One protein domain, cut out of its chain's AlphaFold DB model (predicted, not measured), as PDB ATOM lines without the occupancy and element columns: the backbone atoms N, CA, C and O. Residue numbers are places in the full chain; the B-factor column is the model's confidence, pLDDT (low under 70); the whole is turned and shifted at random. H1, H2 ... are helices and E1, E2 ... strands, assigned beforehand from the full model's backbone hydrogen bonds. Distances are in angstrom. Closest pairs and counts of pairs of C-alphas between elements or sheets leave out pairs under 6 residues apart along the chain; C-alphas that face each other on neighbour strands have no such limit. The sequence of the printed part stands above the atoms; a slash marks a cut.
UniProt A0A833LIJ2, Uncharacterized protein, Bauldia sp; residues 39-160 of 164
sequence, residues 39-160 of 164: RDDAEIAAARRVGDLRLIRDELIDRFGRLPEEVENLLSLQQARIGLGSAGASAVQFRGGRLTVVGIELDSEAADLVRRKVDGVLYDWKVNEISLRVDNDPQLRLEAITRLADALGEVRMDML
ATOM      1  N   ARG A  39     239.821 247.934 164.674       82.94
ATOM      2  CA  ARG A  39     240.956 247.464 165.478       82.94
ATOM      3  C   ARG A  39     241.019 248.191 166.820       82.94
ATOM      4  O   ARG A  39     241.165 247.521 167.832       82.94
ATOM      5  N   ASP A  40     240.863 249.511 166.807       84.88
ATOM      6  CA  ASP A  40     240.890 250.344 168.009       84.88
ATOM      7  C   ASP A  40     239.697 249.994 168.924       84.88
ATOM      8  O   ASP A  40     239.874 249.771 170.119       84.88
ATOM      9  N   ASP A  41     238.500 249.804 168.348       80.12
ATOM     10  CA  ASP A  41     237.312 249.328 169.084       80.12
ATOM     11  C   ASP A  41     237.578 247.982 169.787       80.12
ATOM     12  O   ASP A  41     237.201 247.764 170.942       80.12
ATOM     13  N   ALA A  42     238.227 247.051 169.079       80.38
ATOM     14  CA  ALA A  42     238.545 245.728 169.603       80.38
ATOM     15  C   ALA A  42     239.603 245.787 170.712       80.38
ATOM     16  O   ALA A  42     239.520 245.026 171.676       80.38
ATOM     17  N   GLU A  43     240.573 246.686 170.586       89.69
ATOM     18  CA  GLU A  43     241.616 246.919 171.579       89.69
ATOM     19  C   GLU A  43     241.039 247.492 172.878       89.69
ATOM     20  O   GLU A  43     241.278 246.930 173.950       89.69
ATOM     21  N   ILE A  44     240.168 248.505 172.778       89.69
ATOM     22  CA  ILE A  44     239.397 249.027 173.917       89.69
ATOM     23  C   ILE A  44     238.640 247.883 174.602       89.69
ATOM     24  O   ILE A  44     238.806 247.650 175.798       89.69
ATOM     25  N   ALA A  45     237.849 247.115 173.850       86.00
ATOM     26  CA  ALA A  45     237.038 246.031 174.408       86.00
ATOM     27  C   ALA A  45     237.878 244.905 175.052       86.00
ATOM     28  O   ALA A  45     237.420 244.225 175.983       86.00
ATOM     29  N   ALA A  46     239.107 244.696 174.572       88.75
ATOM     30  CA  ALA A  46     240.022 243.685 175.084       88.75
ATOM     31  C   ALA A  46     240.719 244.096 176.391       88.75
ATOM     32  O   ALA A  46     241.127 243.207 177.146       88.75
ATOM     33  N   ALA A  47     240.814 245.396 176.694       92.19
ATOM     34  CA  ALA A  47     241.502 245.906 177.878       92.19
ATOM     35  C   ALA A  47     240.989 245.254 179.173       92.19
ATOM     36  O   ALA A  47     239.785 245.063 179.371       92.19
ATOM     37  N   ARG A  48     241.898 244.888 180.081       90.75
ATOM     38  CA  ARG A  48     241.544 244.210 181.344       90.75
ATOM     39  C   ARG A  48     241.864 245.029 182.585       90.75
ATOM     40  O   ARG A  48     241.391 244.680 183.662       90.75
ATOM     41  N   ARG A  49     242.643 246.102 182.447       92.88
ATOM     42  CA  ARG A  49     243.029 246.992 183.543       92.88
ATOM     43  C   ARG A  49     242.741 248.436 183.154       92.88
ATOM     44  O   ARG A  49     242.878 248.811 181.993       92.88
ATOM     45  N   VAL A  50     242.386 249.258 184.141       91.62
ATOM     46  CA  VAL A  50     242.125 250.695 183.930       91.62
ATOM     47  C   VAL A  50     243.380 251.415 183.419       91.62
ATOM     48  O   VAL A  50     243.277 252.305 182.584       91.62
ATOM     49  N   GLY A  51     244.568 250.990 183.865       93.81
ATOM     50  CA  GLY A  51     245.841 251.516 183.365       93.81
ATOM     51  C   GLY A  51     246.022 251.304 181.860       93.81
ATOM     52  O   GLY A  51     246.340 252.258 181.157       93.81
ATOM     53  N   ASP A  52     245.744 250.094 181.362       94.88
ATOM     54  CA  ASP A  52     245.813 249.772 179.928       94.88
ATOM     55  C   ASP A  52     244.830 250.642 179.135       94.88
ATOM     56  O   ASP A  52     245.170 251.212 178.104       94.88
ATOM     57  N   LEU A  53     243.613 250.801 179.661       94.62
ATOM     58  CA  LEU A  53     242.573 251.610 179.037       94.62
ATOM     59  C   LEU A  53     242.960 253.095 178.947       94.62
ATOM     60  O   LEU A  53     242.627 253.758 177.966       94.62
ATOM     61  N   ARG A  54     243.684 253.615 179.949       95.31
ATOM     62  CA  ARG A  54     244.223 254.981 179.919       95.31
ATOM     63  C   ARG A  54     245.273 255.138 178.822       95.31
ATOM     64  O   ARG A  54     245.197 256.100 178.073       95.31
ATOM     65  N   LEU A  55     246.188 254.176 178.690       97.06
ATOM     66  CA  LEU A  55     247.202 254.191 177.630       97.06
ATOM     67  C   LEU A  55     246.566 254.159 176.236       97.06
ATOM     68  O   LEU A  55     246.957 254.941 175.377       97.06
ATOM     69  N   ILE A  56     245.547 253.317 176.039       95.62
ATOM     70  CA  ILE A  56     244.793 253.260 174.779       95.62
ATOM     71  C   ILE A  56     244.130 254.614 174.492       95.62
ATOM     72  O   ILE A  56     244.222 255.120 173.380       95.62
ATOM     73  N   ARG A  57     243.479 255.234 175.487       95.69
ATOM     74  CA  ARG A  57     242.869 256.565 175.325       95.69
ATOM     75  C   ARG A  57     243.905 257.609 174.904       95.69
ATOM     76  O   ARG A  57     243.640 258.353 173.964       95.69
ATOM     77  N   ASP A  58     245.047 257.660 175.584       96.88
ATOM     78  CA  ASP A  58     246.111 258.627 175.299       96.88
ATOM     79  C   ASP A  58     246.655 258.440 173.872       96.88
ATOM     80  O   ASP A  58     246.791 259.415 173.134       96.88
ATOM     81  N   GLU A  59     246.872 257.192 173.442       95.75
ATOM     82  CA  GLU A  59     247.290 256.866 172.073       95.75
ATOM     83  C   GLU A  59     246.252 257.308 171.029       95.75
ATOM     84  O   GLU A  59     246.600 257.899 170.005       95.75
ATOM     85  N   LEU A  60     244.965 257.048 171.273       92.19
ATOM     86  CA  LEU A  60     243.901 257.453 170.356       92.19
ATOM     87  C   LEU A  60     243.791 258.977 170.256       92.19
ATOM     88  O   LEU A  60     243.563 259.492 169.164       92.19
ATOM     89  N   ILE A  61     243.981 259.700 171.362       93.94
ATOM     90  CA  ILE A  61     243.987 261.167 171.359       93.94
ATOM     91  C   ILE A  61     245.198 261.706 170.598       93.94
ATOM     92  O   ILE A  61     245.050 262.644 169.819       93.94
ATOM     93  N   ASP A  62     246.378 261.112 170.766       93.75
ATOM     94  CA  ASP A  62     247.575 261.505 170.013       93.75
ATOM     95  C   ASP A  62     247.391 261.279 168.501       93.75
ATOM     96  O   ASP A  62     247.701 262.144 167.680       93.75
ATOM     97  N   ARG A  63     246.786 260.145 168.122       89.50
ATOM     98  CA  ARG A  63     246.546 259.766 166.718       89.50
ATOM     99  C   ARG A  63     245.433 260.565 166.046       89.50
ATOM    100  O   ARG A  63     245.517 260.834 164.847       89.50
ATOM    101  N   PHE A  64     244.361 260.873 166.774       86.75
ATOM    102  CA  PHE A  64     243.102 261.346 166.188       86.75
ATOM    103  C   PHE A  64     242.613 262.686 166.746       86.75
ATOM    104  O   PHE A  64     241.675 263.270 166.202       86.75
ATOM    105  N   GLY A  65     243.238 263.202 167.802       90.50
ATOM    106  CA  GLY A  65     242.787 264.390 168.515       90.50
ATOM    107  C   GLY A  65     241.560 264.103 169.378       90.50
ATOM    108  O   GLY A  65     241.529 263.157 170.163       90.50
ATOM    109  N   ARG A  66     240.529 264.947 169.268       89.25
ATOM    110  CA  ARG A  66     239.288 264.758 170.030       89.25
ATOM    111  C   ARG A  66     238.601 263.464 169.592       89.25
ATOM    112  O   ARG A  66     238.321 263.283 168.410       89.25
ATOM    113  N   LEU A  67     238.293 262.602 170.557       86.50
ATOM    114  CA  LEU A  67     237.612 261.346 170.279       86.50
ATOM    115  C   LEU A  67     236.132 261.592 169.938       86.50
ATOM    116  O   LEU A  67     235.508 262.483 170.521       86.50
ATOM    117  N   PRO A  68     235.557 260.812 169.008       85.31
ATOM    118  CA  PRO A  68     234.111 260.762 168.818       85.31
ATOM    119  C   PRO A  68     233.401 260.304 170.099       85.31
ATOM    120  O   PRO A  68     233.939 259.481 170.846       85.31
ATOM    121  N   GLU A  69     232.179 260.789 170.327       83.94
ATOM    122  CA  GLU A  69     231.374 260.460 171.515       83.94
ATOM    123  C   GLU A  69     231.195 258.944 171.676       83.94
ATOM    124  O   GLU A  69     231.262 258.401 172.774       83.94
ATOM    125  N   GLU A  70     231.047 258.223 170.568       81.81
ATOM    126  CA  GLU A  70     230.876 256.775 170.569       81.81
ATOM    127  C   GLU A  70     232.101 256.058 171.145       81.81
ATOM    128  O   GLU A  70     231.966 255.069 171.864       81.81
ATOM    129  N   VAL A  71     233.302 256.569 170.863       87.19
ATOM    130  CA  VAL A  71     234.562 256.014 171.373       87.19
ATOM    131  C   VAL A  71     234.724 256.350 172.851       87.19
ATOM    132  O   VAL A  71     235.125 255.490 173.635       87.19
ATOM    133  N   GLU A  72     234.356 257.566 173.258       91.31
ATOM    134  CA  GLU A  72     234.315 257.939 174.674       91.31
ATOM    135  C   GLU A  72     233.351 257.041 175.460       91.31
ATOM    136  O   GLU A  72     233.712 256.535 176.524       91.31
ATOM    137  N   ASN A  73     232.176 256.751 174.900       87.69
ATOM    138  CA  ASN A  73     231.183 255.861 175.496       87.69
ATOM    139  C   ASN A  73     231.694 254.418 175.626       87.69
ATOM    140  O   ASN A  73     231.480 253.779 176.658       87.69
ATOM    141  N   LEU A  74     232.417 253.903 174.623       89.12
ATOM    142  CA  LEU A  74     233.049 252.579 174.692       89.12
ATOM    143  C   LEU A  74     234.142 252.508 175.761       89.12
ATOM    144  O   LEU A  74     234.209 251.524 176.503       89.12
ATOM    145  N   LEU A  75     234.978 253.543 175.868       94.44
ATOM    146  CA  LEU A  75     235.985 253.644 176.924       94.44
ATOM    147  C   LEU A  75     235.314 253.643 178.305       94.44
ATOM    148  O   LEU A  75     235.706 252.861 179.168       94.44
ATOM    149  N   SER A  76     234.269 254.450 178.501       94.00
ATOM    150  CA  SER A  76     233.517 254.508 179.762       94.00
ATOM    151  C   SER A  76     232.879 253.162 180.114       94.00
ATOM    152  O   SER A  76     233.034 252.674 181.234       94.00
ATOM    153  N   LEU A  77     232.246 252.494 179.146       90.56
ATOM    154  CA  LEU A  77     231.655 251.173 179.357       90.56
ATOM    155  C   LEU A  77     232.715 250.139 179.753       90.56
ATOM    156  O   LEU A  77     232.499 249.340 180.669       90.56
ATOM    157  N   GLN A  78     233.872 250.151 179.089       95.19
ATOM    158  CA  GLN A  78     234.948 249.227 179.420       95.19
ATOM    159  C   GLN A  78     235.542 249.517 180.798       95.19
ATOM    160  O   GLN A  78     235.825 248.579 181.548       95.19
ATOM    161  N   GLN A  79     235.702 250.790 181.158       96.19
ATOM    162  CA  GLN A  79     236.150 251.189 182.487       96.19
ATOM    163  C   GLN A  79     235.186 250.681 183.560       96.19
ATOM    164  O   GLN A  79     235.629 250.024 184.504       96.19
ATOM    165  N   ALA A  80     233.879 250.883 183.368       95.50
ATOM    166  CA  ALA A  80     232.849 250.382 184.270       95.50
ATOM    167  C   ALA A  80     232.901 248.851 184.386       95.50
ATOM    168  O   ALA A  80     232.904 248.304 185.486       95.50
ATOM    169  N   ARG A  81     233.043 248.136 183.262       92.69
ATOM    170  CA  ARG A  81     233.188 246.671 183.238       92.69
ATOM    171  C   ARG A  81     234.412 246.196 184.031       92.69
ATOM    172  O   ARG A  81     234.312 245.221 184.773       92.69
ATOM    173  N   ILE A  82     235.561 246.855 183.873       93.56
ATOM    174  CA  ILE A  82     236.788 246.536 184.621       93.56
ATOM    175  C   ILE A  82     236.602 246.838 186.112       93.56
ATOM    176  O   ILE A  82     237.001 246.027 186.949       93.56
ATOM    177  N   GLY A  83     235.981 247.972 186.449       94.06
ATOM    178  CA  GLY A  83     235.681 248.372 187.824       94.06
ATOM    179  C   GLY A  83     234.771 247.369 188.530       94.06
ATOM    180  O   GLY A  83     235.142 246.830 189.573       94.06
ATOM    181  N   LEU A  84     233.639 247.029 187.909       93.94
ATOM    182  CA  LEU A  84     232.684 246.041 188.420       93.94
ATOM    183  C   LEU A  84     233.316 244.656 188.554       93.94
ATOM    184  O   LEU A  84     233.178 244.023 189.597       93.94
ATOM    185  N   GLY A  85     234.058 244.198 187.540       92.75
ATOM    186  CA  GLY A  85     234.766 242.917 187.613       92.75
ATOM    187  C   GLY A  85     235.802 242.899 188.738       92.75
ATOM    188  O   GLY A  85     235.928 241.912 189.457       92.75
ATOM    189  N   SER A  86     236.494 244.019 188.957       91.56
ATOM    190  CA  SER A  86     237.408 244.158 190.089       91.56
ATOM    191  C   SER A  86     236.657 244.096 191.419       91.56
ATOM    192  O   SER A  86     237.207 243.558 192.370       91.56
ATOM    193  N   ALA A  87     235.436 244.628 191.503       92.06
ATOM    194  CA  ALA A  87     234.572 244.576 192.688       92.06
ATOM    195  C   ALA A  87     233.905 243.203 192.923       92.06
ATOM    196  O   ALA A  87     233.120 243.065 193.854       92.06
ATOM    197  N   GLY A  88     234.212 242.192 192.103       90.88
ATOM    198  CA  GLY A  88     233.684 240.832 192.243       90.88
ATOM    199  C   GLY A  88     232.500 240.513 191.329       90.88
ATOM    200  O   GLY A  88     232.021 239.381 191.332       90.88
ATOM    201  N   ALA A  89     232.049 241.459 190.494       94.19
ATOM    202  CA  ALA A  89     230.937 241.207 189.587       94.19
ATOM    203  C   ALA A  89     231.245 240.031 188.650       94.19
ATOM    204  O   ALA A  89     232.225 240.031 187.901       94.19
ATOM    205  N   SER A  90     230.349 239.052 188.658       88.06
ATOM    206  CA  SER A  90     230.372 237.881 187.781       88.06
ATOM    207  C   SER A  90     229.487 238.064 186.547       88.06
ATOM    208  O   SER A  90     229.759 237.465 185.507       88.06
ATOM    209  N   ALA A  91     228.457 238.913 186.638       85.19
ATOM    210  CA  ALA A  91     227.566 239.250 185.532       85.19
ATOM    211  C   ALA A  91     226.963 240.653 185.698       85.19
ATOM    212  O   ALA A  91     226.740 241.114 186.819       85.19
ATOM    213  N   VAL A  92     226.666 241.302 184.569       89.69
ATOM    214  CA  VAL A  92     225.985 242.603 184.495       89.69
ATOM    215  C   VAL A  92     224.934 242.538 183.395       89.69
ATOM    216  O   VAL A  92     225.251 242.151 182.275       89.69
ATOM    217  N   GLN A  93     223.693 242.906 183.697       88.38
ATOM    218  CA  GLN A  93     222.574 242.774 182.766       88.38
ATOM    219  C   GLN A  93     221.676 244.007 182.791       88.38
ATOM    220  O   GLN A  93     221.327 244.506 183.859       88.38
ATOM    221  N   PHE A  94     221.226 244.435 181.610       86.19
ATOM    222  CA  PHE A  94     220.105 245.360 181.460       86.19
ATOM    223  C   PHE A  94     218.890 244.597 180.939       86.19
ATOM    224  O   PHE A  94     218.889 244.126 179.803       86.19
ATOM    225  N   ARG A  95     217.832 244.480 181.744       87.31
ATOM    226  CA  ARG A  95     216.607 243.772 181.346       87.31
ATOM    227  C   ARG A  95     215.371 244.444 181.926       87.31
ATOM    228  O   ARG A  95     215.283 244.653 183.129       87.31
ATOM    229  N   GLY A  96     214.398 244.747 181.064       85.38
ATOM    230  CA  GLY A  96     213.090 245.269 181.480       85.38
ATOM    231  C   GLY A  96     213.153 246.591 182.257       85.38
ATOM    232  O   GLY A  96     212.435 246.741 183.240       85.38
ATOM    233  N   GLY A  97     214.030 247.520 181.854       88.56
ATOM    234  CA  GLY A  97     214.213 248.802 182.548       88.56
ATOM    235  C   GLY A  97     214.935 248.686 183.899       88.56
ATOM    236  O   GLY A  97     214.674 249.449 184.833       88.56
ATOM    237  N   ARG A  98     215.788 247.667 184.049       92.31
ATOM    238  CA  ARG A  98     216.562 247.410 185.264       92.31
ATOM    239  C   ARG A  98     217.993 247.020 184.918       92.31
ATOM    240  O   ARG A  98     218.195 246.183 184.039       92.31
ATOM    241  N   LEU A  99     218.948 247.603 185.632       94.75
ATOM    242  CA  LEU A  99     220.333 247.149 185.708       94.75
ATOM    243  C   LEU A  99     220.448 246.182 186.887       94.75
ATOM    244  O   LEU A  99     220.019 246.512 187.990       94.75
ATOM    245  N   THR A 100     221.014 245.005 186.644       95.75
ATOM    246  CA  THR A 100     221.309 243.979 187.647       95.75
ATOM    247  C   THR A 100     222.792 243.606 187.559       95.75
ATOM    248  O   THR A 100     223.290 243.306 186.473       95.75
ATOM    249  N   VAL A 101     223.491 243.603 188.695       95.69
ATOM    250  CA  VAL A 101     224.893 243.185 188.841       95.69
ATOM    251  C   VAL A 101     224.972 242.071 189.880       95.69
ATOM    252  O   VAL A 101     224.509 242.249 191.002       95.69
ATOM    253  N   VAL A 102     225.563 240.934 189.514       93.81
ATOM    254  CA  VAL A 102     225.595 239.709 190.336       93.81
ATOM    255  C   VAL A 102     227.018 239.385 190.779       93.81
ATOM    256  O   VAL A 102     227.956 239.516 189.993       93.81
ATOM    257  N   GLY A 103     227.177 238.863 191.997       90.44
ATOM    258  CA  GLY A 103     228.460 238.437 192.569       90.44
ATOM    259  C   GLY A 103     229.151 239.512 193.407       90.44
ATOM    260  O   GLY A 103     230.321 239.367 193.738       90.44
ATOM    261  N   ILE A 104     228.443 240.589 193.741       93.62
ATOM    262  CA  ILE A 104     228.980 241.670 194.563       93.62
ATOM    263  C   ILE A 104     228.762 241.321 196.032       93.62
ATOM    264  O   ILE A 104     227.628 241.284 196.501       93.62
ATOM    265  N   GLU A 105     229.853 241.060 196.743       93.12
ATOM    266  CA  GLU A 105     229.840 240.805 198.180       93.12
ATOM    267  C   GLU A 105     230.061 242.116 198.934       93.12
ATOM    268  O   GLU A 105     231.115 242.743 198.830       93.12
ATOM    269  N   LEU A 106     229.046 242.531 199.685       93.25
ATOM    270  CA  LEU A 106     229.076 243.704 200.550       93.25
ATOM    271  C   LEU A 106     228.611 243.309 201.946       93.25
ATOM    272  O   LEU A 106     227.584 242.635 202.094       93.25
ATOM    273  N   ASP A 107     229.337 243.775 202.957       91.69
ATOM    274  CA  ASP A 107     228.819 243.819 204.317       91.69
ATOM    275  C   ASP A 107     227.792 244.958 204.476       91.69
ATOM    276  O   ASP A 107     227.475 245.696 203.536       91.69
ATOM    277  N   SER A 108     227.218 245.076 205.672       91.12
ATOM    278  CA  SER A 108     226.176 246.068 205.950       91.12
ATOM    279  C   SER A 108     226.667 247.508 205.775       91.12
ATOM    280  O   SER A 108     225.935 248.334 205.232       91.12
ATOM    281  N   GLU A 109     227.897 247.809 206.200       93.88
ATOM    282  CA  GLU A 109     228.468 249.156 206.113       93.88
ATOM    283  C   GLU A 109     228.726 249.543 204.652       93.88
ATOM    284  O   GLU A 109     228.346 250.632 204.207       93.88
ATOM    285  N   ALA A 110     229.273 248.608 203.876       94.00
ATOM    286  CA  ALA A 110     229.509 248.744 202.450       94.00
ATOM    287  C   ALA A 110     228.220 248.950 201.664       94.00
ATOM    288  O   ALA A 110     228.123 249.868 200.846       94.00
ATOM    289  N   ALA A 111     227.205 248.132 201.940       94.75
ATOM    290  CA  ALA A 111     225.904 248.255 201.299       94.75
ATOM    291  C   ALA A 111     225.267 249.624 201.577       94.75
ATOM    292  O   ALA A 111     224.711 250.244 200.669       94.75
ATOM    293  N   ASP A 112     225.379 250.130 202.805       94.75
ATOM    294  CA  ASP A 112     224.841 251.438 203.168       94.75
ATOM    295  C   ASP A 112     225.613 252.594 202.524       94.75
ATOM    296  O   ASP A 112     224.999 253.576 202.101       94.75
ATOM    297  N   LEU A 113     226.938 252.490 202.402       95.31
ATOM    298  CA  LEU A 113     227.746 253.467 201.668       95.31
ATOM    299  C   LEU A 113     227.352 253.529 200.187       95.31
ATOM    300  O   LEU A 113     227.151 254.624 199.656       95.31
ATOM    301  N   VAL A 114     227.181 252.375 199.532       96.19
ATOM    302  CA  VAL A 114     226.753 252.312 198.125       96.19
ATOM    303  C   VAL A 114     225.369 252.941 197.948       96.19
ATOM    304  O   VAL A 114     225.195 253.761 197.049       96.19
ATOM    305  N   ARG A 115     224.404 252.644 198.832       95.19
ATOM    306  CA  ARG A 115     223.054 253.244 198.789       95.19
ATOM    307  C   ARG A 115     223.060 254.764 198.945       95.19
ATOM    308  O   ARG A 115     222.208 255.432 198.374       95.19
ATOM    309  N   ARG A 116     224.002 255.325 199.713       94.88
ATOM    310  CA  ARG A 116     224.149 256.786 199.844       94.88
ATOM    311  C   ARG A 116     224.745 257.432 198.596       94.88
ATOM    312  O   ARG A 116     224.412 258.573 198.294       94.88
ATOM    313  N   LYS A 117     225.642 256.729 197.902       95.44
ATOM    314  CA  LYS A 117     226.321 257.226 196.694       95.44
ATOM    315  C   LYS A 117     225.477 257.056 195.430       95.44
ATOM    316  O   LYS A 117     225.609 257.847 194.500       95.44
ATOM    317  N   VAL A 118     224.627 256.031 195.380       96.12
ATOM    318  CA  VAL A 118     223.834 255.688 194.196       96.12
ATOM    319  C   VAL A 118     222.365 255.568 194.577       96.12
ATOM    320  O   VAL A 118     221.943 254.599 195.210       96.12
ATOM    321  N   ASP A 119     221.585 256.561 194.157       92.94
ATOM    322  CA  ASP A 119     220.152 256.602 194.427       92.94
ATOM    323  C   ASP A 119     219.407 255.426 193.769       92.94
ATOM    324  O   ASP A 119     219.756 254.962 192.680       92.94
ATOM    325  N   GLY A 120     218.378 254.927 194.454       92.44
ATOM    326  CA  GLY A 120     217.542 253.824 193.979       92.44
ATOM    327  C   GLY A 120     218.210 252.441 193.949       92.44
ATOM    328  O   GLY A 120     217.608 251.503 193.416       92.44
ATOM    329  N   VAL A 121     219.415 252.281 194.510       96.38
ATOM    330  CA  VAL A 121     220.079 250.973 194.610       96.38
ATOM    331  C   VAL A 121     219.381 250.063 195.615       96.38
ATOM    332  O   VAL A 121     219.185 250.392 196.785       96.38
ATOM    333  N   LEU A 122     219.086 248.851 195.157       96.75
ATOM    334  CA  LEU A 122     218.673 247.724 195.977       96.75
ATOM    335  C   LEU A 122     219.810 246.706 196.023       96.75
ATOM    336  O   LEU A 122     220.358 246.351 194.983       96.75
ATOM    337  N   TYR A 123     220.133 246.218 197.218       97.19
ATOM    338  CA  TYR A 123     221.109 245.146 197.418       97.19
ATOM    339  C   TYR A 123     220.440 243.960 198.108       97.19
ATOM    340  O   TYR A 123     219.855 244.129 199.183       97.19
ATOM    341  N   ASP A 124     220.534 242.784 197.489       96.38
ATOM    342  CA  ASP A 124     220.097 241.506 198.043       96.38
ATOM    343  C   ASP A 124     221.318 240.656 198.414       96.38
ATOM    344  O   ASP A 124     221.974 240.047 197.566       96.38
ATOM    345  N   TRP A 125     221.600 240.605 199.715       93.38
ATOM    346  CA  TRP A 125     222.726 239.868 200.287       93.38
ATOM    347  C   TRP A 125     222.599 238.346 200.145       93.38
ATOM    348  O   TRP A 125     223.598 237.643 200.235       93.38
ATOM    349  N   LYS A 126     221.393 237.797 199.943       93.25
ATOM    350  CA  LYS A 126     221.219 236.336 199.837       93.25
ATOM    351  C   LYS A 126     221.759 235.792 198.522       93.25
ATOM    352  O   LYS A 126     222.099 234.614 198.440       93.25
ATOM    353  N   VAL A 127     221.784 236.639 197.496       93.06
ATOM    354  CA  VAL A 127     222.211 236.293 196.136       93.06
ATOM    355  C   VAL A 127     223.362 237.171 195.637       93.06
ATOM    356  O   VAL A 127     223.770 237.024 194.487       93.06
ATOM    357  N   ASN A 128     223.907 238.044 196.493       94.50
ATOM    358  CA  ASN A 128     224.984 238.985 196.172       94.50
ATOM    359  C   ASN A 128     224.662 239.817 194.918       94.50
ATOM    360  O   ASN A 128     225.457 239.897 193.975       94.50
ATOM    361  N   GLU A 129     223.453 240.387 194.882       96.12
ATOM    362  CA  GLU A 129     222.923 241.124 193.730       96.12
ATOM    363  C   GLU A 129     222.676 242.596 194.068       96.12
ATOM    364  O   GLU A 129     221.995 242.917 195.042       96.12
ATOM    365  N   ILE A 130     223.164 243.491 193.209       97.44
ATOM    366  CA  ILE A 130     222.773 244.901 193.174       97.44
ATOM    367  C   ILE A 130     221.822 245.124 192.003       97.44
ATOM    368  O   ILE A 130     222.087 244.671 190.888       97.44
ATOM    369  N   SER A 131     220.743 245.871 192.222       96.50
ATOM    370  CA  SER A 131     219.849 246.292 191.148       96.50
ATOM    371  C   SER A 131     219.390 247.741 191.276       96.50
ATOM    372  O   SER A 131     219.252 248.265 192.380       96.50
ATOM    373  N   LEU A 132     219.133 248.383 190.136       96.50
ATOM    374  CA  LEU A 132     218.551 249.723 190.050       96.50
ATOM    375  C   LEU A 132     217.670 249.860 188.810       96.50
ATOM    376  O   LEU A 132     217.916 249.235 187.773       96.50
ATOM    377  N   ARG A 133     216.623 250.680 188.919       96.56
ATOM    378  CA  ARG A 133     215.784 251.050 187.776       96.56
ATOM    379  C   ARG A 133     216.546 252.011 186.879       96.56
ATOM    380  O   ARG A 133     217.213 252.919 187.361       96.56
ATOM    381  N   VAL A 134     216.433 251.790 185.580       92.00
ATOM    382  CA  VAL A 134     217.051 252.634 184.564       92.00
ATOM    383  C   VAL A 134     216.260 252.488 183.280       92.00
ATOM    384  O   VAL A 134     215.895 251.375 182.894       92.00
ATOM    385  N   ASP A 135     215.981 253.605 182.625       88.69
ATOM    386  CA  ASP A 135     215.254 253.581 181.366       88.69
ATOM    387  C   ASP A 135     216.055 252.871 180.268       88.69
ATOM    388  O   ASP A 135     217.257 252.615 180.372       88.69
ATOM    389  N   ASN A 136     215.373 252.497 179.185       81.00
ATOM    390  CA  ASN A 136     216.012 251.807 178.062       81.00
ATOM    391  C   ASN A 136     216.862 252.733 177.170       81.00
ATOM    392  O   ASN A 136     217.322 252.292 176.119       81.00
ATOM    393  N   ASP A 137     217.083 253.973 177.596       86.62
ATOM    394  CA  ASP A 137     217.953 254.936 176.935       86.62
ATOM    395  C   ASP A 137     219.444 254.550 177.099       86.62
ATOM    396  O   ASP A 137     219.880 254.254 178.219       86.62
ATOM    397  N   PRO A 138     220.243 254.500 176.015       82.75
ATOM    398  CA  PRO A 138     221.640 254.069 176.082       82.75
ATOM    399  C   PRO A 138     222.525 254.943 176.977       82.75
ATOM    400  O   PRO A 138     223.366 254.404 177.701       82.75
ATOM    401  N   GLN A 139     222.335 256.261 176.955       85.12
ATOM    402  CA  GLN A 139     223.116 257.210 177.740       85.12
ATOM    403  C   GLN A 139     222.795 257.052 179.225       85.12
ATOM    404  O   GLN A 139     223.709 256.861 180.027       85.12
ATOM    405  N   LEU A 140     221.511 256.985 179.590       89.25
ATOM    406  CA  LEU A 140     221.109 256.743 180.982       89.25
ATOM    407  C   LEU A 140     221.634 255.403 181.517       89.25
ATOM    408  O   LEU A 140     222.028 255.297 182.680       89.25
ATOM    409  N   ARG A 141     221.684 254.369 180.673       91.31
ATOM    410  CA  ARG A 141     222.276 253.072 181.032       91.31
ATOM    411  C   ARG A 141     223.780 253.156 181.253       91.31
ATOM    412  O   ARG A 141     224.269 252.582 182.228       91.31
ATOM    413  N   LEU A 142     224.502 253.851 180.374       89.25
ATOM    414  CA  LEU A 142     225.941 254.063 180.514       89.25
ATOM    415  C   LEU A 142     226.265 254.853 181.788       89.25
ATOM    416  O   LEU A 142     227.168 254.478 182.536       89.25
ATOM    417  N   GLU A 143     225.501 255.903 182.077       94.25
ATOM    418  CA  GLU A 143     225.635 256.660 183.320       94.25
ATOM    419  C   GLU A 143     225.378 255.781 184.546       94.25
ATOM    420  O   GLU A 143     226.155 255.804 185.498       94.25
ATOM    421  N   ALA A 144     224.314 254.973 184.521       95.12
ATOM    422  CA  ALA A 144     223.947 254.097 185.628       95.12
ATOM    423  C   ALA A 144     225.034 253.055 185.943       95.12
ATOM    424  O   ALA A 144     225.398 252.882 187.108       95.12
ATOM    425  N   ILE A 145     225.575 252.376 184.923       95.50
ATOM    426  CA  ILE A 145     226.631 251.372 185.125       95.50
ATOM    427  C   ILE A 145     227.952 252.012 185.565       95.50
ATOM    428  O   ILE A 145     228.620 251.460 186.437       95.50
ATOM    429  N   THR A 146     228.305 253.176 185.014       96.31
ATOM    430  CA  THR A 146     229.540 253.891 185.374       96.31
ATOM    431  C   THR A 146     229.466 254.383 186.815       96.31
ATOM    432  O   THR A 146     230.333 254.053 187.617       96.31
ATOM    433  N   ARG A 147     228.360 255.036 187.194       97.44
ATOM    434  CA  ARG A 147     228.121 255.505 188.566       97.44
ATOM    435  C   ARG A 147     228.184 254.369 189.584       97.44
ATOM    436  O   ARG A 147     228.763 254.533 190.655       97.44
ATOM    437  N   LEU A 148     227.594 253.217 189.263       97.69
ATOM    438  CA  LEU A 148     227.653 252.051 190.140       97.69
ATOM    439  C   LEU A 148     229.080 251.490 190.253       97.69
ATOM    440  O   LEU A 148     229.509 251.144 191.353       97.69
ATOM    441  N   ALA A 149     229.811 251.405 189.139       96.50
ATOM    442  CA  ALA A 149     231.195 250.937 189.128       96.50
ATOM    443  C   ALA A 149     232.110 251.832 189.975       96.50
ATOM    444  O   ALA A 149     232.892 251.316 190.775       96.50
ATOM    445  N   ASP A 150     231.969 253.150 189.836       96.81
ATOM    446  CA  ASP A 150     232.743 254.138 190.586       96.81
ATOM    447  C   ASP A 150     232.426 254.060 192.081       96.81
ATOM    448  O   ASP A 150     233.337 253.916 192.896       96.81
ATOM    449  N   ALA A 151     231.140 254.027 192.452       97.12
ATOM    450  CA  ALA A 151     230.730 253.912 193.850       97.12
ATOM    451  C   ALA A 151     231.284 252.645 194.520       97.12
ATOM    452  O   ALA A 151     231.777 252.708 195.643       97.12
ATOM    453  N   LEU A 152     231.250 251.498 193.835       95.75
ATOM    454  CA  LEU A 152     231.834 250.252 194.347       95.75
ATOM    455  C   LEU A 152     233.365 250.320 194.439       95.75
ATOM    456  O   LEU A 152     233.957 249.757 195.362       95.75
ATOM    457  N   GLY A 153     234.012 251.006 193.496       93.50
ATOM    458  CA  GLY A 153     235.448 251.266 193.526       93.50
ATOM    459  C   GLY A 153     235.862 252.085 194.747       93.50
ATOM    460  O   GLY A 153     236.773 251.675 195.468       93.50
ATOM    461  N   GLU A 154     235.162 253.192 194.997       93.75
ATOM    462  CA  GLU A 154     235.393 254.096 196.127       93.75
ATOM    463  C   GLU A 154     235.144 253.414 197.469       93.75
ATOM    464  O   GLU A 154     236.024 253.405 198.321       93.75
ATOM    465  N   VAL A 155     233.984 252.770 197.636       93.31
ATOM    466  CA  VAL A 155     233.616 252.100 198.894       93.31
ATOM    467  C   VAL A 155     234.649 251.055 199.293       93.31
ATOM    468  O   VAL A 155     235.017 250.947 200.458       93.31
ATOM    469  N   ARG A 156     235.173 250.310 198.321       86.44
ATOM    470  CA  ARG A 156     236.238 249.351 198.589       86.44
ATOM    471  C   ARG A 156     237.549 250.027 198.982       86.44
ATOM    472  O   ARG A 156     238.240 249.490 199.838       86.44
ATOM    473  N   MET A 157     237.915 251.147 198.357       84.75
ATOM    474  CA  MET A 157     239.117 251.892 198.749       84.75
ATOM    475  C   MET A 157     239.000 252.447 200.169       84.75
ATOM    476  O   MET A 157     239.957 252.321 200.926       84.75
ATOM    477  N   ASP A 158     237.829 252.964 200.542       82.50
ATOM    478  CA  ASP A 158     237.550 253.478 201.888       82.50
ATOM    479  C   ASP A 158     237.667 252.385 202.970       82.50
ATOM    480  O   ASP A 158     237.972 252.681 204.125       82.50
ATOM    481  N   MET A 159     237.459 251.114 202.602       76.06
ATOM    482  CA  MET A 159     237.562 249.958 203.503       76.06
ATOM    483  C   MET A 159     238.936 249.300 203.555       76.06
ATOM    484  O   MET A 159     239.169 248.453 204.422       76.06
ATOM    485  N   LEU A 160     239.847 249.627 202.637       70.94
ATOM    486  CA  LEU A 160     241.210 249.123 202.750       70.94
ATOM    487  C   LEU A 160     241.843 249.762 203.993       70.94
ATOM    488  O   LEU A 160     241.832 250.988 204.116       70.94
TER     489      LEU A 160
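Overview. This is residues 39 to 160 of the 164 residues of an uncharacterized protein of Bauldia sp (UniProt A0A833LIJ2). What does the model look like? It has two lobes: a small sheet of four strands, E1 to E4, with helices H4 and H5 packed on it, and three helices, H1, H2 and H3, side by side. The lobes join where H3 packs on H5. What is it made of? The printed part has 122 residues, with order H1 H2 H3 E1 E2 H4 E3 E4 H5, class mixed, and an antiparallel sheet E1 E2 E4 E3. It is compact, with a radius of gyration of the C-alphas of 15.1 A and spans of 47 by 35 by 22 A.

Along the chain. Where are the strands? E1 is residues 91 to 94, E2 98 to 102, E3 122 to 124 and E4 129 to 133. Where are the helices? H5 is residues 138 to 159, 32.0 A, ending at C-alpha 159 (237.562, 249.958, 203.503). H4 is 108 to 117, H3 69 to 86, 25.4 A, H2 50 to 64, 20.7 A, and H1 39 to 46, beginning at C-alpha 39 (240.956, 247.464, 165.478).

Arrangement. How is the sheet paired? N 93 and O 100 are 2.8 A apart between E1 and E2, N 101 and O 130 2.8 A between E2 and E4, and N 122 and O 131 2.8 A between E4 and E3. E2, H4 and E3 form a split strand-helix-strand unit, two strands running the same way with E4 between them, its crossover right-handed. Which helices touch? The hub H3 touches H5, C-alphas of Ala 80 and Thr 146 closest at 4.9 A, at a steep tilt of 37 degrees, only just steep. In each helix, every O i to N i+4 pair is within hydrogen-bond range.

Size, cuts and confidence. How large is it? The C-alphas farthest apart, of Arg 63 and Lys 126, are 47.8 A apart. Is it continuous and confident? The printed part has no cut, the links are tight, and no printed residue is under 70.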